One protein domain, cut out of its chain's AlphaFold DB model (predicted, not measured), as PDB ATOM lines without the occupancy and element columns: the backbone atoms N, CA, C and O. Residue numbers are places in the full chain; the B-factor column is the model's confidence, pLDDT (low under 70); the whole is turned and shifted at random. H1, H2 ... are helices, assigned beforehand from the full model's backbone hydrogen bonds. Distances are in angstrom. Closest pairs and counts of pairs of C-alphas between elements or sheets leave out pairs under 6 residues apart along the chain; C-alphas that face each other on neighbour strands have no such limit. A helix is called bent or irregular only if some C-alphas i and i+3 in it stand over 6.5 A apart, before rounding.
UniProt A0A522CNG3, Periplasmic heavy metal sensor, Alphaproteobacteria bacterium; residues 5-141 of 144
ATOM      1  N   ALA A   5     440.986 249.997 807.153       36.66
ATOM      2  CA  ALA A   5     440.507 249.959 805.774       36.66
ATOM      3  C   ALA A   5     439.148 249.246 805.627       36.66
ATOM      4  O   ALA A   5     438.295 249.730 804.890       36.66
ATOM      5  N   SER A   6     438.883 248.163 806.371       39.78
ATOM      6  CA  SER A   6     437.582 247.463 806.324       39.78
ATOM      7  C   SER A   6     436.454 248.241 807.011       39.78
ATOM      8  O   SER A   6     435.295 248.109 806.635       39.78
ATOM      9  N   MET A   7     436.789 249.081 807.991       34.66
ATOM     10  CA  MET A   7     435.818 249.827 808.801       34.66
ATOM     11  C   MET A   7     435.247 251.049 808.060       34.66
ATOM     12  O   MET A   7     434.069 251.366 808.197       34.66
ATOM     13  N   LYS A   8     436.054 251.685 807.197       35.22
ATOM     14  CA  LYS A   8     435.609 252.782 806.319       35.22
ATOM     15  C   LYS A   8     434.642 252.308 805.225       35.22
ATOM     16  O   LYS A   8     433.731 253.037 804.861       35.22
ATOM     17  N   VAL A   9     434.796 251.075 804.737       44.19
ATOM     18  CA  VAL A   9     433.910 250.483 803.710       44.19
ATOM     19  C   VAL A   9     432.503 250.212 804.265       44.19
ATOM     20  O   VAL A   9     431.503 250.370 803.570       44.19
ATOM     21  N   ILE A  10     432.422 249.862 805.547       44.69
ATOM     22  CA  ILE A  10     431.189 249.527 806.269       44.69
ATOM     23  C   ILE A  10     430.299 250.764 806.475       44.69
ATOM     24  O   ILE A  10     429.138 250.751 806.074       44.69
ATOM     25  N   ILE A  11     430.853 251.862 806.996       40.94
ATOM     26  CA  ILE A  11     430.105 253.109 807.259       40.94
ATOM     27  C   ILE A  11     429.591 253.732 805.949       40.94
ATOM     28  O   ILE A  11     428.501 254.296 805.891       40.94
ATOM     29  N   GLY A  12     430.331 253.547 804.851       41.09
ATOM     30  CA  GLY A  12     429.949 254.056 803.531       41.09
ATOM     31  C   GLY A  12     428.745 253.334 802.966       41.09
ATOM     32  O   GLY A  12     427.974 253.921 802.216       41.09
ATOM     33  N   THR A  13     428.541 252.092 803.403       44.19
ATOM     34  CA  THR A  13     427.423 251.249 802.996       44.19
ATOM     35  C   THR A  13     426.093 251.729 803.606       44.19
ATOM     36  O   THR A  13     425.050 251.474 803.029       44.19
ATOM     37  N   VAL A  14     426.093 252.485 804.711       45.19
ATOM     38  CA  VAL A  14     424.869 253.014 805.363       45.19
ATOM     39  C   VAL A  14     424.243 254.149 804.564       45.19
ATOM     40  O   VAL A  14     423.064 254.112 804.219       45.19
ATOM     41  N   LEU A  15     425.061 255.137 804.209       44.84
ATOM     42  CA  LEU A  15     424.659 256.266 803.368       44.84
ATOM     43  C   LEU A  15     424.474 255.836 801.912       44.84
ATOM     44  O   LEU A  15     423.631 256.383 801.203       44.84
ATOM     45  N   PHE A  16     425.196 254.790 801.493       44.28
ATOM     46  CA  PHE A  16     424.976 254.109 800.225       44.28
ATOM     47  C   PHE A  16     423.533 253.633 800.085       44.28
ATOM     48  O   PHE A  16     423.047 253.702 798.976       44.28
ATOM     49  N   LEU A  17     422.797 253.226 801.122       45.75
ATOM     50  CA  LEU A  17     421.433 252.700 800.937       45.75
ATOM     51  C   LEU A  17     420.371 253.774 800.677       45.75
ATOM     52  O   LEU A  17     419.509 253.564 799.828       45.75
ATOM     53  N   SER A  18     420.472 254.956 801.298       41.06
ATOM     54  CA  SER A  18     419.563 256.067 800.968       41.06
ATOM     55  C   SER A  18     419.933 256.754 799.642       41.06
ATOM     56  O   SER A  18     419.050 257.199 798.909       41.06
ATOM     57  N   LEU A  19     421.223 256.778 799.268       40.56
ATOM     58  CA  LEU A  19     421.696 257.307 797.980       40.56
ATOM     59  C   LEU A  19     421.580 256.308 796.815       40.56
ATOM     60  O   LEU A  19     421.386 256.729 795.675       40.56
ATOM     61  N   SER A  20     421.658 254.996 797.053       44.84
ATOM     62  CA  SER A  20     421.579 253.978 795.993       44.84
ATOM     63  C   SER A  20     420.150 253.621 795.587       44.84
ATOM     64  O   SER A  20     419.951 253.169 794.455       44.84
ATOM     65  N   ALA A  21     419.148 253.958 796.407       45.22
ATOM     66  CA  ALA A  21     417.761 254.057 795.953       45.22
ATOM     67  C   ALA A  21     417.628 255.072 794.794       45.22
ATOM     68  O   ALA A  21     417.006 254.775 793.773       45.22
ATOM     69  N   ASN A  22     418.347 256.204 794.860       40.47
ATOM     70  CA  ASN A  22     418.462 257.143 793.737       40.47
ATOM     71  C   ASN A  22     419.366 256.612 792.604       40.47
ATOM     72  O   ASN A  22     419.125 256.929 791.440       40.47
ATOM     73  N   MET A  23     420.369 255.766 792.886       44.66
ATOM     74  CA  MET A  23     421.198 255.130 791.843       44.66
ATOM     75  C   MET A  23     420.441 254.113 790.982       44.66
ATOM     76  O   MET A  23     420.784 253.957 789.811       44.66
ATOM     77  N   ALA A  24     419.429 253.426 791.517       45.84
ATOM     78  CA  ALA A  24     418.606 252.510 790.727       45.84
ATOM     79  C   ALA A  24     417.813 253.249 789.628       45.84
ATOM     80  O   ALA A  24     417.614 252.697 788.549       45.84
ATOM     81  N   LEU A  25     417.432 254.510 789.869       39.41
ATOM     82  CA  LEU A  25     416.767 255.383 788.892       39.41
ATOM     83  C   LEU A  25     417.766 256.179 788.031       39.41
ATOM     84  O   LEU A  25     417.595 256.276 786.818       39.41
ATOM     85  N   ALA A  26     418.847 256.699 788.618       38.81
ATOM     86  CA  ALA A  26     419.845 257.497 787.899       38.81
ATOM     87  C   ALA A  26     420.763 256.654 786.994       38.81
ATOM     88  O   ALA A  26     421.152 257.109 785.920       38.81
ATOM     89  N   GLY A  27     421.088 255.419 787.384       39.44
ATOM     90  CA  GLY A  27     421.954 254.521 786.610       39.44
ATOM     91  C   GLY A  27     421.299 253.956 785.349       39.44
ATOM     92  O   GLY A  27     421.999 253.594 784.410       39.44
ATOM     93  N   VAL A  28     419.965 253.930 785.298       39.78
ATOM     94  CA  VAL A  28     419.207 253.499 784.115       39.78
ATOM     95  C   VAL A  28     419.003 254.655 783.118       39.78
ATOM     96  O   VAL A  28     418.779 254.395 781.941       39.78
ATOM     97  N   VAL A  29     419.129 255.924 783.547       40.81
ATOM     98  CA  VAL A  29     418.735 257.095 782.732       40.81
ATOM     99  C   VAL A  29     419.858 258.117 782.464       40.81
ATOM    100  O   VAL A  29     419.842 258.740 781.407       40.81
ATOM    101  N   ALA A  30     420.841 258.324 783.352       39.69
ATOM    102  CA  ALA A  30     421.595 259.596 783.372       39.69
ATOM    103  C   ALA A  30     423.113 259.549 783.061       39.69
ATOM    104  O   ALA A  30     423.736 260.607 782.937       39.69
ATOM    105  N   GLY A  31     423.743 258.381 782.908       43.44
ATOM    106  CA  GLY A  31     425.178 258.291 782.573       43.44
ATOM    107  C   GLY A  31     426.156 258.868 783.627       43.44
ATOM    108  O   GLY A  31     425.781 259.224 784.745       43.44
ATOM    109  N   ASN A  32     427.447 258.949 783.258       50.50
ATOM    110  CA  ASN A  32     428.614 259.159 784.147       50.50
ATOM    111  C   ASN A  32     428.590 260.407 785.058       50.50
ATOM    112  O   ASN A  32     429.313 260.442 786.051       50.50
ATOM    113  N   ARG A  33     427.781 261.435 784.767       49.56
ATOM    114  CA  ARG A  33     427.737 262.666 785.583       49.56
ATOM    115  C   ARG A  33     426.978 262.482 786.898       49.56
ATOM    116  O   ARG A  33     427.449 262.949 787.929       49.56
ATOM    117  N   ALA A  34     425.854 261.765 786.877       51.19
ATOM    118  CA  ALA A  34     425.078 261.482 788.085       51.19
ATOM    119  C   ALA A  34     425.840 260.560 789.052       51.19
ATOM    120  O   ALA A  34     425.724 260.703 790.267       51.19
ATOM    121  N   ALA A  35     426.674 259.660 788.520       51.28
ATOM    122  CA  ALA A  35     427.513 258.777 789.324       51.28
ATOM    123  C   ALA A  35     428.557 259.553 790.151       51.28
ATOM    124  O   ALA A  35     428.712 259.273 791.336       51.28
ATOM    125  N   ASN A  36     429.210 260.571 789.576       53.56
ATOM    126  CA  ASN A  36     430.236 261.356 790.276       53.56
ATOM    127  C   ASN A  36     429.663 262.163 791.450       53.56
ATOM    128  O   ASN A  36     430.207 262.118 792.550       53.56
ATOM    129  N   THR A  37     428.517 262.822 791.258       59.44
ATOM    130  CA  THR A  37     427.839 263.574 792.328       59.44
ATOM    131  C   THR A  37     427.373 262.666 793.468       59.44
ATOM    132  O   THR A  37     427.381 263.061 794.631       59.44
ATOM    133  N   VAL A  38     426.970 261.432 793.161       54.50
ATOM    134  CA  VAL A  38     426.587 260.446 794.181       54.50
ATOM    135  C   VAL A  38     427.807 259.954 794.960       54.50
ATOM    136  O   VAL A  38     427.750 259.860 796.183       54.50
ATOM    137  N   VAL A  39     428.926 259.690 794.280       57.88
ATOM    138  CA  VAL A  39     430.180 259.261 794.917       57.88
ATOM    139  C   VAL A  39     430.714 260.337 795.866       57.88
ATOM    140  O   VAL A  39     431.063 260.019 796.999       57.88
ATOM    141  N   GLU A  40     430.712 261.608 795.458       62.94
ATOM    142  CA  GLU A  40     431.119 262.730 796.319       62.94
ATOM    143  C   GLU A  40     430.260 262.823 797.586       62.94
ATOM    144  O   GLU A  40     430.791 262.938 798.692       62.94
ATOM    145  N   LYS A  41     428.934 262.684 797.455       63.72
ATOM    146  CA  LYS A  41     428.013 262.672 798.603       63.72
ATOM    147  C   LYS A  41     428.309 261.522 799.567       63.72
ATOM    148  O   LYS A  41     428.277 261.718 800.781       63.72
ATOM    149  N   ILE A  42     428.650 260.347 799.039       57.47
ATOM    150  CA  ILE A  42     429.035 259.185 799.849       57.47
ATOM    151  C   ILE A  42     430.346 259.457 800.599       57.47
ATOM    152  O   ILE A  42     430.429 259.189 801.796       57.47
ATOM    153  N   VAL A  43     431.358 260.013 799.928       63.38
ATOM    154  CA  VAL A  43     432.668 260.316 800.532       63.38
ATOM    155  C   VAL A  43     432.566 261.393 801.618       63.38
ATOM    156  O   VAL A  43     433.188 261.261 802.675       63.38
ATOM    157  N   ASN A  44     431.755 262.428 801.400       65.62
ATOM    158  CA  ASN A  44     431.550 263.494 802.381       65.62
ATOM    159  C   ASN A  44     430.857 262.974 803.637       65.62
ATOM    160  O   ASN A  44     431.322 263.211 804.751       65.62
ATOM    161  N   ALA A  45     429.796 262.193 803.462       64.62
ATOM    162  CA  ALA A  45     429.068 261.639 804.587       64.62
ATOM    163  C   ALA A  45     429.918 260.601 805.351       64.62
ATOM    164  O   ALA A  45     429.957 260.616 806.578       64.62
ATOM    165  N   LEU A  46     430.725 259.797 804.652       64.88
ATOM    166  CA  LEU A  46     431.750 258.936 805.257       64.88
ATOM    167  C   LEU A  46     432.756 259.686 806.132       64.88
ATOM    168  O   LEU A  46     433.118 259.218 807.212       64.88
ATOM    169  N   SER A  47     433.228 260.827 805.639       69.25
ATOM    170  CA  SER A  47     434.210 261.651 806.340       69.25
ATOM    171  C   SER A  47     433.588 262.295 807.578       69.25
ATOM    172  O   SER A  47     434.172 262.227 808.652       69.25
ATOM    173  N   ALA A  48     432.358 262.798 807.466       69.62
ATOM    174  CA  ALA A  48     431.623 263.377 808.585       69.62
ATOM    175  C   ALA A  48     431.360 262.359 809.713       69.62
ATOM    176  O   ALA A  48     431.504 262.677 810.890       69.62
ATOM    177  N   PHE A  49     431.063 261.104 809.369       70.19
ATOM    178  CA  PHE A  49     430.946 260.018 810.351       70.19
ATOM    179  C   PHE A  49     432.278 259.661 811.025       70.19
ATOM    180  O   PHE A  49     432.304 259.259 812.190       70.19
ATOM    181  N   ALA A  50     433.399 259.802 810.313       73.25
ATOM    182  CA  ALA A  50     434.728 259.569 810.866       73.25
ATOM    183  C   ALA A  50     435.171 260.654 811.863       73.25
ATOM    184  O   ALA A  50     436.165 260.440 812.557       73.25
ATOM    185  N   ASP A  51     434.432 261.759 811.971       80.38
ATOM    186  CA  ASP A  51     434.685 262.836 812.931       80.38
ATOM    187  C   ASP A  51     433.912 262.673 814.251       80.38
ATOM    188  O   ASP A  51     434.205 263.380 815.212       80.38
ATOM    189  N   LEU A  52     432.960 261.731 814.336       78.69
ATOM    190  CA  LEU A  52     432.250 261.429 815.586       78.69
ATOM    191  C   LEU A  52     433.231 260.995 816.682       78.69
ATOM    192  O   LEU A  52     434.220 260.307 816.392       78.69
ATOM    193  N   SER A  53     432.932 261.312 817.945       87.00
ATOM    194  CA  SER A  53     433.703 260.784 819.073       87.00
ATOM    195  C   SER A  53     433.718 259.251 819.065       87.00
ATOM    196  O   SER A  53     432.821 258.604 818.517       87.00
ATOM    197  N   ALA A  54     434.747 258.642 819.665       85.69
ATOM    198  CA  ALA A  54     434.862 257.183 819.702       85.69
ATOM    199  C   ALA A  54     433.605 256.493 820.285       85.69
ATOM    200  O   ALA A  54     433.098 255.591 819.624       85.69
ATOM    201  N   PRO A  55     433.011 256.951 821.411       86.75
ATOM    202  CA  PRO A  55     431.792 256.340 821.949       86.75
ATOM    203  C   PRO A  55     430.586 256.430 821.005       86.75
ATOM    204  O   PRO A  55     429.843 255.463 820.850       86.75
ATOM    205  N   SER A  56     430.385 257.580 820.360       84.00
ATOM    206  CA  SER A  56     429.276 257.792 819.423       84.00
ATOM    207  C   SER A  56     429.445 256.986 818.141       84.00
ATOM    208  O   SER A  56     428.484 256.430 817.608       84.00
ATOM    209  N   ARG A  57     430.687 256.853 817.674       84.50
ATOM    210  CA  ARG A  57     431.035 256.013 816.530       84.50
ATOM    211  C   ARG A  57     430.824 254.533 816.822       84.50
ATOM    212  O   ARG A  57     430.283 253.839 815.968       84.50
ATOM    213  N   ASP A  58     431.216 254.062 818.002       84.81
ATOM    214  CA  ASP A  58     431.043 252.663 818.398       84.81
ATOM    215  C   ASP A  58     429.554 252.290 818.451       84.81
ATOM    216  O   ASP A  58     429.148 251.306 817.837       84.81
ATOM    217  N   LYS A  59     428.705 253.141 819.044       84.12
ATOM    218  CA  LYS A  59     427.246 252.933 819.027       84.12
ATOM    219  C   LYS A  59     426.666 252.907 817.613       84.12
ATOM    220  O   LYS A  59     425.843 252.052 817.297       84.12
ATOM    221  N   ALA A  60     427.095 253.828 816.748       80.44
ATOM    222  CA  ALA A  60     426.650 253.853 815.357       80.44
ATOM    223  C   ALA A  60     427.073 252.582 814.595       80.44
ATOM    224  O   ALA A  60     426.314 252.061 813.774       80.44
ATOM    225  N   LEU A  61     428.267 252.057 814.886       81.25
ATOM    226  CA  LEU A  61     428.752 250.795 814.334       81.25
ATOM    227  C   LEU A  61     427.955 249.596 814.851       81.25
ATOM    228  O   LEU A  61     427.670 248.698 814.064       81.25
ATOM    229  N   ASP A  62     427.573 249.576 816.124       86.81
ATOM    230  CA  ASP A  62     426.754 248.502 816.693       86.81
ATOM    231  C   ASP A  62     425.371 248.440 816.035       86.81
ATOM    232  O   ASP A  62     424.938 247.368 815.604       86.81
ATOM    233  N   ILE A  63     424.723 249.597 815.861       83.56
ATOM    234  CA  ILE A  63     423.451 249.718 815.132       83.56
ATOM    235  C   ILE A  63     423.611 249.202 813.698       83.56
ATOM    236  O   ILE A  63     422.806 248.393 813.228       83.56
ATOM    237  N   PHE A  64     424.679 249.610 813.006       77.06
ATOM    238  CA  PHE A  64     424.945 249.130 811.652       77.06
ATOM    239  C   PHE A  64     425.147 247.617 811.599       77.06
ATOM    240  O   PHE A  64     424.549 246.932 810.771       77.06
ATOM    241  N   ASN A  65     425.995 247.086 812.476       80.56
ATOM    242  CA  ASN A  65     426.332 245.670 812.510       80.56
ATOM    243  C   ASN A  65     425.101 244.806 812.803       80.56
ATOM    244  O   ASN A  65     424.998 243.710 812.251       80.56
ATOM    245  N   ALA A  66     424.150 245.312 813.593       87.31
ATOM    246  CA  ALA A  66     422.870 244.657 813.835       87.31
ATOM    247  C   ALA A  66     421.986 244.588 812.574       87.31
ATOM    248  O   ALA A  66     421.326 243.577 812.353       87.31
ATOM    249  N   LYS A  67     421.994 245.625 811.725       80.81
ATOM    250  CA  LYS A  67     421.191 245.696 810.483       80.81
ATOM    251  C   LYS A  67     421.894 245.123 809.248       80.81
ATOM    252  O   LYS A  67     421.253 244.835 808.239       80.81
ATOM    253  N   LEU A  68     423.212 244.933 809.306       80.12
ATOM    254  CA  LEU A  68     424.026 244.463 808.185       80.12
ATOM    255  C   LEU A  68     423.567 243.116 807.588       80.12
ATOM    256  O   LEU A  68     423.599 242.995 806.360       80.12
ATOM    257  N   PRO A  69     423.165 242.094 808.373       83.12
ATOM    258  CA  PRO A  69     422.658 240.842 807.810       83.12
ATOM    259  C   PRO A  69     421.410 241.047 806.943       83.12
ATOM    260  O   PRO A  69     421.358 240.526 805.828       83.12
ATOM    261  N   ASP A  70     420.461 241.861 807.409       82.56
ATOM    262  CA  ASP A  70     419.211 242.149 806.699       82.56
ATOM    263  C   ASP A  70     419.479 242.918 805.404       82.56
ATOM    264  O   ASP A  70     418.992 242.542 804.338       82.56
ATOM    265  N   ILE A  71     420.352 243.926 805.468       78.88
ATOM    266  CA  ILE A  71     420.817 244.684 804.300       78.88
ATOM    267  C   ILE A  71     421.464 243.755 803.266       78.88
ATOM    268  O   ILE A  71     421.183 243.843 802.070       78.88
ATOM    269  N   LYS A  72     422.356 242.855 803.704       76.88
ATOM    270  CA  LYS A  72     423.035 241.911 802.802       76.88
ATOM    271  C   LYS A  72     422.043 240.989 802.109       76.88
ATOM    272  O   LYS A  72     422.228 240.713 800.925       76.88
ATOM    273  N   LYS A  73     421.024 240.532 802.836       85.06
ATOM    274  CA  LYS A  73     419.957 239.696 802.295       85.06
ATOM    275  C   LYS A  73     419.155 240.455 801.235       85.06
ATOM    276  O   LYS A  73     419.134 240.021 800.093       85.06
ATOM    277  N   GLN A  74     418.645 241.641 801.564       80.25
ATOM    278  CA  GLN A  74     417.893 242.491 800.627       80.25
ATOM    279  C   GLN A  74     418.695 242.806 799.353       80.25
ATOM    280  O   GLN A  74     418.181 242.740 798.241       80.25
ATOM    281  N   LEU A  75     419.995 243.097 799.481       78.38
ATOM    282  CA  LEU A  75     420.863 243.320 798.322       78.38
ATOM    283  C   LEU A  75     421.075 242.060 797.473       78.38
ATOM    284  O   LEU A  75     421.286 242.176 796.263       78.38
ATOM    285  N   ALA A  76     421.097 240.876 798.085       80.25
ATOM    286  CA  ALA A  76     421.188 239.616 797.356       80.25
ATOM    287  C   ALA A  76     419.894 239.342 796.576       80.25
ATOM    288  O   ALA A  76     419.981 239.014 795.393       80.25
ATOM    289  N   ASP A  77     418.741 239.576 797.202       83.75
ATOM    290  CA  ASP A  77     417.415 239.405 796.600       83.75
ATOM    291  C   ASP A  77     417.253 240.340 795.384       83.75
ATOM    292  O   ASP A  77     417.101 239.868 794.255       83.75
ATOM    293  N   ILE A  78     417.515 241.645 795.546       80.38
ATOM    294  CA  ILE A  78     417.487 242.630 794.443       80.38
ATOM    295  C   ILE A  78     418.426 242.236 793.289       80.38
ATOM    296  O   ILE A  78     418.123 242.461 792.113       80.38
ATOM    297  N   ARG A  79     419.613 241.685 793.585       78.19
ATOM    298  CA  ARG A  79     420.552 241.235 792.541       78.19
ATOM    299  C   ARG A  79     420.008 240.033 791.780       78.19
ATOM    300  O   ARG A  79     420.138 240.010 790.556       78.19
ATOM    301  N   ALA A  80     419.426 239.066 792.483       82.12
ATOM    302  CA  ALA A  80     418.821 237.891 791.872       82.12
ATOM    303  C   ALA A  80     417.652 238.292 790.960       82.12
ATOM    304  O   ALA A  80     417.607 237.873 789.805       82.12
ATOM    305  N   GLU A  81     416.780 239.188 791.418       80.00
ATOM    306  CA  GLU A  81     415.648 239.689 790.633       80.00
ATOM    307  C   GLU A  81     416.087 240.488 789.403       80.00
ATOM    308  O   GLU A  81     415.537 240.334 788.312       80.00
ATOM    309  N   ARG A  82     417.131 241.318 789.525       78.44
ATOM    310  CA  ARG A  82     417.715 242.019 788.369       78.44
ATOM    311  C   ARG A  82     418.304 241.051 787.352       78.44
ATOM    312  O   ARG A  82     418.174 241.288 786.151       78.44
ATOM    313  N   GLN A  83     418.952 239.984 787.817       79.44
ATOM    314  CA  GLN A  83     419.465 238.948 786.930       79.44
ATOM    315  C   GLN A  83     418.311 238.220 786.232       79.44
ATOM    316  O   GLN A  83     418.342 238.088 785.013       79.44
ATOM    317  N   GLN A  84     417.250 237.871 786.963       83.44
ATOM    318  CA  GLN A  84     416.035 237.291 786.393       83.44
ATOM    319  C   GLN A  84     415.422 238.200 785.319       83.44
ATOM    320  O   GLN A  84     415.101 237.729 784.229       83.44
ATOM    321  N   LEU A  85     415.295 239.502 785.586       76.44
ATOM    322  CA  LEU A  85     414.788 240.467 784.610       76.44
ATOM    323  C   LEU A  85     415.666 240.504 783.352       76.44
ATOM    324  O   LEU A  85     415.146 240.469 782.238       76.44
ATOM    325  N   LYS A  86     416.994 240.540 783.519       77.00
ATOM    326  CA  LYS A  86     417.949 240.514 782.402       77.00
ATOM    327  C   LYS A  86     417.802 239.240 781.567       77.00
ATOM    328  O   LYS A  86     417.765 239.326 780.342       77.00
ATOM    329  N   ASP A  87     417.678 238.090 782.221       82.19
ATOM    330  CA  ASP A  87     417.517 236.801 781.551       82.19
ATOM    331  C   ASP A  87     416.193 236.738 780.784       82.19
ATOM    332  O   ASP A  87     416.160 236.257 779.657       82.19
ATOM    333  N   MET A  88     415.105 237.271 781.349       79.69
ATOM    334  CA  MET A  88     413.799 237.351 780.682       79.69
ATOM    335  C   MET A  88     413.816 238.257 779.451       79.69
ATOM    336  O   MET A  88     413.233 237.902 778.430       79.69
ATOM    337  N   LEU A  89     414.490 239.406 779.531       76.12
ATOM    338  CA  LEU A  89     414.634 240.332 778.403       76.12
ATOM    339  C   LEU A  89     415.488 239.750 777.267       76.12
ATOM    340  O   LEU A  89     415.332 240.159 776.122       76.12
ATOM    341  N   GLY A  90     416.380 238.802 777.571       80.94
ATOM    342  CA  GLY A  90     417.200 238.110 776.576       80.94
ATOM    343  C   GLY A  90     416.484 236.982 775.827       80.94
ATOM    344  O   GLY A  90     417.066 236.419 774.900       80.94
ATOM    345  N   LYS A  91     415.251 236.622 776.211       89.44
ATOM    346  CA  LYS A  91     414.513 235.521 775.582       89.44
ATOM    347  C   LYS A  91     413.675 235.990 774.384       89.44
ATOM    348  O   LYS A  91     413.043 237.043 774.454       89.44
ATOM    349  N   PRO A  92     413.596 235.191 773.302       89.44
ATOM    350  CA  PRO A  92     412.796 235.527 772.123       89.44
ATOM    351  C   PRO A  92     411.281 235.510 772.387       89.44
ATOM    352  O   PRO A  92     410.536 236.185 771.686       89.44
ATOM    353  N   ASP A  93     410.818 234.784 773.407       93.00
ATOM    354  CA  ASP A  93     409.417 234.705 773.840       93.00
ATOM    355  C   ASP A  93     409.074 235.702 774.963       93.00
ATOM    356  O   ASP A  93     408.148 235.477 775.747       93.00
ATOM    357  N   TYR A  94     409.817 236.811 775.045       88.62
ATOM    358  CA  TYR A  94     409.632 237.863 776.041       88.62
ATOM    359  C   TYR A  94     408.166 238.300 776.189       88.62
ATOM    360  O   TYR A  94     407.497 238.701 775.232       88.62
ATOM    361  N   LYS A  95     407.699 238.312 777.441       92.25
ATOM    362  CA  LYS A  95     406.397 238.856 777.831       92.25
ATOM    363  C   LYS A  95     406.586 240.023 778.780       92.25
ATOM    364  O   LYS A  95     407.039 239.864 779.914       92.25
ATOM    365  N   ARG A  96     406.139 241.196 778.336       84.38
ATOM    366  CA  ARG A  96     406.177 242.431 779.126       84.38
ATOM    367  C   ARG A  96     405.523 242.284 780.499       84.38
ATOM    368  O   ARG A  96     406.102 242.726 781.483       84.38
ATOM    369  N   ALA A  97     404.370 241.622 780.567       92.94
ATOM    370  CA  ALA A  97     403.646 241.420 781.821       92.94
ATOM    371  C   ALA A  97     404.471 240.658 782.873       92.94
ATOM    372  O   ALA A  97     404.358 240.936 784.063       92.94
ATOM    373  N   ASP A  98     405.321 239.718 782.453       88.69
ATOM    374  CA  ASP A  98     406.161 238.968 783.386       88.69
ATOM    375  C   ASP A  98     407.342 239.825 783.868       88.69
ATOM    376  O   ASP A  98     407.670 239.811 785.053       88.69
ATOM    377  N   ALA A  99     407.940 240.635 782.988       80.38
ATOM    378  CA  ALA A  99     408.982 241.586 783.380       80.38
ATOM    379  C   ALA A  99     408.456 242.684 784.318       80.38
ATOM    380  O   ALA A  99     409.143 243.064 785.263       80.38
ATOM    381  N   GLU A 100     407.225 243.161 784.111       82.50
ATOM    382  CA  GLU A 100     406.584 244.152 784.983       82.50
ATOM    383  C   GLU A 100     406.378 243.632 786.412       82.50
ATOM    384  O   GLU A 100     406.544 244.404 787.358       82.50
ATOM    385  N   LYS A 101     406.094 242.333 786.584       91.06
ATOM    386  CA  LYS A 101     406.029 241.694 787.909       91.06
ATOM    387  C   LYS A 101     407.388 241.710 788.603       91.06
ATOM    388  O   LYS A 101     407.480 242.169 789.733       91.06
ATOM    389  N   VAL A 102     408.451 241.294 787.910       81.06
ATOM    390  CA  VAL A 102     409.814 241.318 788.474       81.06
ATOM    391  C   VAL A 102     410.241 242.751 788.805       81.06
ATOM    392  O   VAL A 102     410.796 243.010 789.866       81.06
ATOM    393  N   MET A 103     409.914 243.727 787.953       78.50
ATOM    394  CA  MET A 103     410.160 245.143 788.253       78.50
ATOM    395  C   MET A 103     409.340 245.674 789.438       78.50
ATOM    396  O   MET A 103     409.732 246.671 790.047       78.50
ATOM    397  N   ALA A 104     408.174 245.099 789.739       84.94
ATOM    398  CA  ALA A 104     407.396 245.468 790.917       84.94
ATOM    399  C   ALA A 104     408.065 244.962 792.202       84.94
ATOM    400  O   ALA A 104     408.198 245.751 793.138       84.94
ATOM    401  N   GLU A 105     408.559 243.721 792.214       87.06
ATOM    402  CA  GLU A 105     409.307 243.178 793.359       87.06
ATOM    403  C   GLU A 105     410.620 243.943 793.586       87.06
ATOM    404  O   GLU A 105     410.821 244.468 794.676       87.06
ATOM    405  N   ILE A 106     411.403 244.219 792.529       79.19
ATOM    406  CA  ILE A 106     412.620 245.048 792.646       79.19
ATOM    407  C   ILE A 106     412.308 246.409 793.276       79.19
ATOM    408  O   ILE A 106     413.075 246.915 794.094       79.19
ATOM    409  N   ARG A 107     411.195 247.046 792.882       80.06
ATOM    410  CA  ARG A 107     410.789 248.342 793.450       80.06
ATOM    411  C   ARG A 107     410.450 248.220 794.928       80.06
ATOM    412  O   ARG A 107     410.878 249.064 795.705       80.06
ATOM    413  N   LYS A 108     409.698 247.191 795.304       87.94
ATOM    414  CA  LYS A 108     409.332 246.919 796.694       87.94
ATOM    415  C   LYS A 108     410.572 246.679 797.557       87.94
ATOM    416  O   LYS A 108     410.699 247.307 798.604       87.94
ATOM    417  N   ASP A 109     411.509 245.865 797.088       81.25
ATOM    418  CA  ASP A 109     412.729 245.551 797.829       81.25
ATOM    419  C   ASP A 109     413.664 246.758 797.944       81.25
ATOM    420  O   ASP A 109     414.242 247.002 799.003       81.25
ATOM    421  N   VAL A 110     413.766 247.579 796.892       77.75
ATOM    422  CA  VAL A 110     414.493 248.855 796.952       77.75
ATOM    423  C   VAL A 110     413.848 249.815 797.954       77.75
ATOM    424  O   VAL A 110     414.571 250.447 798.723       77.75
ATOM    425  N   THR A 111     412.516 249.916 797.987       80.25
ATOM    426  CA  THR A 111     411.806 250.743 798.978       80.25
ATOM    427  C   THR A 111     412.089 250.260 800.395       80.25
ATOM    428  O   THR A 111     412.460 251.057 801.251       80.25
ATOM    429  N   HIS A 112     412.004 248.956 800.639       83.94
ATOM    430  CA  HIS A 112     412.259 248.392 801.962       83.94
ATOM    431  C   HIS A 112     413.722 248.578 802.412       83.94
ATOM    432  O   HIS A 112     414.008 248.865 803.578       83.94
ATOM    433  N   LEU A 113     414.669 248.485 801.475       78.00
ATOM    434  CA  LEU A 113     416.078 248.793 801.715       78.00
ATOM    435  C   LEU A 113     416.290 250.277 802.059       78.00
ATOM    436  O   LEU A 113     417.088 250.605 802.942       78.00
ATOM    437  N   GLN A 114     415.556 251.176 801.398       73.88
ATOM    438  CA  GLN A 114     415.563 252.604 801.707       73.88
ATOM    439  C   GLN A 114     414.995 252.878 803.107       73.88
ATOM    440  O   GLN A 114     415.619 253.614 803.870       73.88
ATOM    441  N   GLU A 115     413.862 252.271 803.462       81.75
ATOM    442  CA  GLU A 115     413.256 252.369 804.798       81.75
ATOM    443  C   GLU A 115     414.225 251.873 805.878       81.75
ATOM    444  O   GLU A 115     414.469 252.574 806.857       81.75
ATOM    445  N   THR A 116     414.882 250.730 805.645       78.06
ATOM    446  CA  THR A 116     415.914 250.185 806.545       78.06
ATOM    447  C   THR A 116     417.049 251.193 806.771       78.06
ATOM    448  O   THR A 116     417.480 251.411 807.905       78.06
ATOM    449  N   GLY A 117     417.522 251.842 805.701       73.75
ATOM    450  CA  GLY A 117     418.540 252.889 805.787       73.75
ATOM    451  C   GLY A 117     418.072 254.135 806.547       73.75
ATOM    452  O   GLY A 117     418.836 254.692 807.334       73.75
ATOM    453  N   GLN A 118     416.821 254.562 806.346       75.75
ATOM    454  CA  GLN A 118     416.230 255.711 807.041       75.75
ATOM    455  C   GLN A 118     416.057 255.447 808.540       75.75
ATOM    456  O   GLN A 118     416.455 256.285 809.346       75.75
ATOM    457  N   THR A 119     415.535 254.280 808.922       80.81
ATOM    458  CA  THR A 119     415.423 253.878 810.332       80.81
ATOM    459  C   THR A 119     416.790 253.850 810.996       80.81
ATOM    460  O   THR A 119     416.971 254.444 812.050       80.81
ATOM    461  N   MET A 120     417.787 253.255 810.341       79.06
ATOM    462  CA  MET A 120     419.148 253.218 810.868       79.06
ATOM    463  C   MET A 120     419.747 254.621 811.058       79.06
ATOM    464  O   MET A 120     420.465 254.853 812.026       79.06
ATOM    465  N   ALA A 121     419.454 255.572 810.166       75.12
ATOM    466  CA  ALA A 121     419.894 256.954 810.335       75.12
ATOM    467  C   ALA A 121     419.262 257.621 811.571       75.12
ATOM    468  O   ALA A 121     419.953 258.359 812.273       75.12
ATOM    469  N   LEU A 122     417.985 257.339 811.855       77.06
ATOM    470  CA  LEU A 122     417.305 257.812 813.066       77.06
ATOM    471  C   LEU A 122     417.881 257.154 814.326       77.06
ATOM    472  O   LEU A 122     418.247 257.864 815.256       77.06
ATOM    473  N   ASP A 123     418.073 255.833 814.311       82.12
ATOM    474  CA  ASP A 123     418.672 255.092 815.427       82.12
ATOM    475  C   ASP A 123     420.065 255.653 815.782       82.12
ATOM    476  O   ASP A 123     420.410 255.825 816.952       82.12
ATOM    477  N   ILE A 124     420.875 255.988 814.768       79.81
ATOM    478  CA  ILE A 124     422.178 256.642 814.959       79.81
ATOM    479  C   ILE A 124     422.001 258.047 815.547       79.81
ATOM    480  O   ILE A 124     422.729 258.414 816.468       79.81
ATOM    481  N   ALA A 125     421.057 258.837 815.032       80.00
ATOM    482  CA  ALA A 125     420.800 260.198 815.501       80.00
ATOM    483  C   ALA A 125     420.349 260.257 816.974       80.00
ATOM    484  O   ALA A 125     420.635 261.252 817.651       80.00
ATOM    485  N   ASP A 126     419.684 259.204 817.453       85.25
ATOM    486  CA  ASP A 126     419.281 259.023 818.850       85.25
ATOM    487  C   ASP A 126     420.435 258.523 819.738       85.25
ATOM    488  O   ASP A 126     420.462 258.783 820.943       85.25
ATOM    489  N   ALA A 127     421.415 257.822 819.160       84.06
ATOM    490  CA  ALA A 127     422.537 257.232 819.890       84.06
ATOM    491  C   ALA A 127     423.720 258.191 820.142       84.06
ATOM    492  O   ALA A 127     424.515 257.946 821.062       84.06
ATOM    493  N   ILE A 128     423.843 259.251 819.337       84.50
ATOM    494  CA  ILE A 128     424.901 260.277 819.415       84.50
ATOM    495  C   ILE A 128     424.435 261.533 820.168       84.50
ATOM    496  O   ILE A 128     423.241 261.714 820.417       84.50
ATOM    497  N   THR A 129     425.360 262.427 820.541       88.00
ATOM    498  CA  THR A 129     424.955 263.652 821.254       88.00
ATOM    499  C   THR A 129     424.253 264.650 820.323       88.00
ATOM    500  O   THR A 129     424.490 264.650 819.109       88.00
ATOM    501  N   PRO A 130     423.399 265.546 820.857       87.62
ATOM    502  CA  PRO A 130     422.781 266.604 820.061       87.62
ATOM    503  C   PRO A 130     423.793 267.487 819.319       87.62
ATOM    504  O   PRO A 130     423.542 267.865 818.176       87.62
ATOM    505  N   GLU A 131     424.935 267.796 819.936       87.25
ATOM    506  CA  GLU A 131     425.995 268.614 819.340       87.25
ATOM    507  C   GLU A 131     426.655 267.895 818.162       87.25
ATOM    508  O   GLU A 131     426.795 268.478 817.086       87.25
ATOM    509  N   GLU A 132     427.000 266.617 818.338       83.94
ATOM    510  CA  GLU A 132     427.570 265.785 817.275       83.94
ATOM    511  C   GLU A 132     426.586 265.595 816.123       83.94
ATOM    512  O   GLU A 132     426.982 265.662 814.963       83.94
ATOM    513  N   ARG A 133     425.294 265.421 816.418       82.31
ATOM    514  CA  ARG A 133     424.246 265.341 815.395       82.31
ATOM    515  C   ARG A 133     424.162 266.623 814.572       82.31
ATOM    516  O   ARG A 133     424.065 266.558 813.349       82.31
ATOM    517  N   VAL A 134     424.198 267.788 815.217       81.38
ATOM    518  CA  VAL A 134     424.163 269.085 814.520       81.38
ATOM    519  C   VAL A 134     425.424 269.297 813.678       81.38
ATOM    520  O   VAL A 134     425.316 269.770 812.547       81.38
ATOM    521  N   ASP A 135     426.605 268.941 814.189       81.38
ATOM    522  CA  ASP A 135     427.862 269.015 813.431       81.38
ATOM    523  C   ASP A 135     427.855 268.066 812.222       81.38
ATOM    524  O   ASP A 135     428.165 268.475 811.100       81.38
ATOM    525  N   LEU A 136     427.393 266.830 812.422       74.38
ATOM    526  CA  LEU A 136     427.215 265.834 811.370       74.38
ATOM    527  C   LEU A 136     426.304 266.367 810.253       74.38
ATOM    528  O   LEU A 136     426.666 266.292 809.081       74.38
ATOM    529  N   MET A 137     425.167 266.979 810.601       73.56
ATOM    530  CA  MET A 137     424.246 267.552 809.612       73.56
ATOM    531  C   MET A 137     424.848 268.727 808.833       73.56
ATOM    532  O   MET A 137     424.616 268.826 807.632       73.56
ATOM    533  N   LYS A 138     425.666 269.579 809.463       76.44
ATOM    534  CA  LYS A 138     426.370 270.675 808.765       76.44
ATOM    535  C   LYS A 138     427.394 270.166 807.756       76.44
ATOM    536  O   LYS A 138     427.611 270.797 806.729       76.44
ATOM    537  N   LYS A 139     428.038 269.037 808.052       70.88
ATOM    538  CA  LYS A 139     429.037 268.415 807.170       70.88
ATOM    539  C   LYS A 139     428.406 267.608 806.040       70.88
ATOM    540  O   LYS A 139     429.007 267.467 804.979       70.88
ATOM    541  N   ILE A 140     427.206 267.078 806.273       63.91
ATOM    542  CA  ILE A 140     426.410 266.377 805.262       63.91
ATOM    543  C   ILE A 140     425.652 267.368 804.365       63.91
ATOM    544  O   ILE A 140     425.176 266.948 803.313       63.91
ATOM    545  N   ASP A 141     425.571 268.654 804.740       56.50
ATOM    546  CA  ASP A 141     424.767 269.669 804.057       56.50
ATOM    547  C   ASP A 141     424.983 269.647 802.539       56.50
ATOM    548  O   ASP A 141     426.048 269.960 801.991       56.50
TER     549      ASP A 141
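Overview. This is residues 5 to 141 of the 144 residues of the protein "Periplasmic heavy metal sensor" of Alphaproteobacteria bacterium (UniProt A0A522CNG3). Two helical hairpins make an elongated body: a long one in which bent H3 folds back along H4, and a shorter one of H1 and H2, with H1 packed on H4. H5 folds back from the end of H4 onto H2, and the tip of the long hairpin, residues 90 to 95, sticks out. The printed part has 137 residues with five named helices, H1 to H5 in order, and no named strand: all helix. It is only just loose, close to compact, with a radius of gyration of the C-alphas of 17.4 A and spans of 58 by 32 by 25 A.

Along the chain. Find C-alpha 54 at (434.862, 257.183, 819.702), where H3, residues 54 to 89, begins. By its hydrogen bonds it was assigned as one helix, but it is bent: C-alphas 66 and 69 are 7.1 A apart. Its arms are H3a, residues 54 to 66, 18.3 A, and H3b, residues 69 to 89, 30.5 A. H4, residues 96 to 127, starts at C-alpha 96 (406.177, 242.431, 779.126) and runs 46.4 A. Look earlier for H1, residues 5 to 29, 32.5 A, with a kink of 67 degrees near residue 19, and H2, residues 32 to 50, 27.4 A. H5, residues 130 to 140, spans 15.2 A.

Arrangement. H3b and H4 form a hairpin at a shallow tilt of 20 degrees; their closest C-alphas, Ile 78 and Ile 106, are 5.7 A apart. H1 touches H4 with residues 14 to 21 alone, closest at the C-alphas of Ser 18 and Gln 114, 5.3 A. H1 and H2 form a hairpin, closest at the C-alphas of Gly 12 and Leu 46, 5.5 A. H5 touches H2, closest at the C-alphas of Ile 140 and Ala 45, 5.5 A. H3a, H3b, H4 and H5 have every O i to N i+4 pair within hydrogen-bond range; H1 has 12 of 21 and H2 14 of 15.

Size, cuts and confidence. The C-alphas of Pro 92 and Glu 131, the two farthest apart, are 59.1 A apart. The printed part has no cut and no long link. Look for pLDDT under 70 at residues 5 to 48 and 140 to 141.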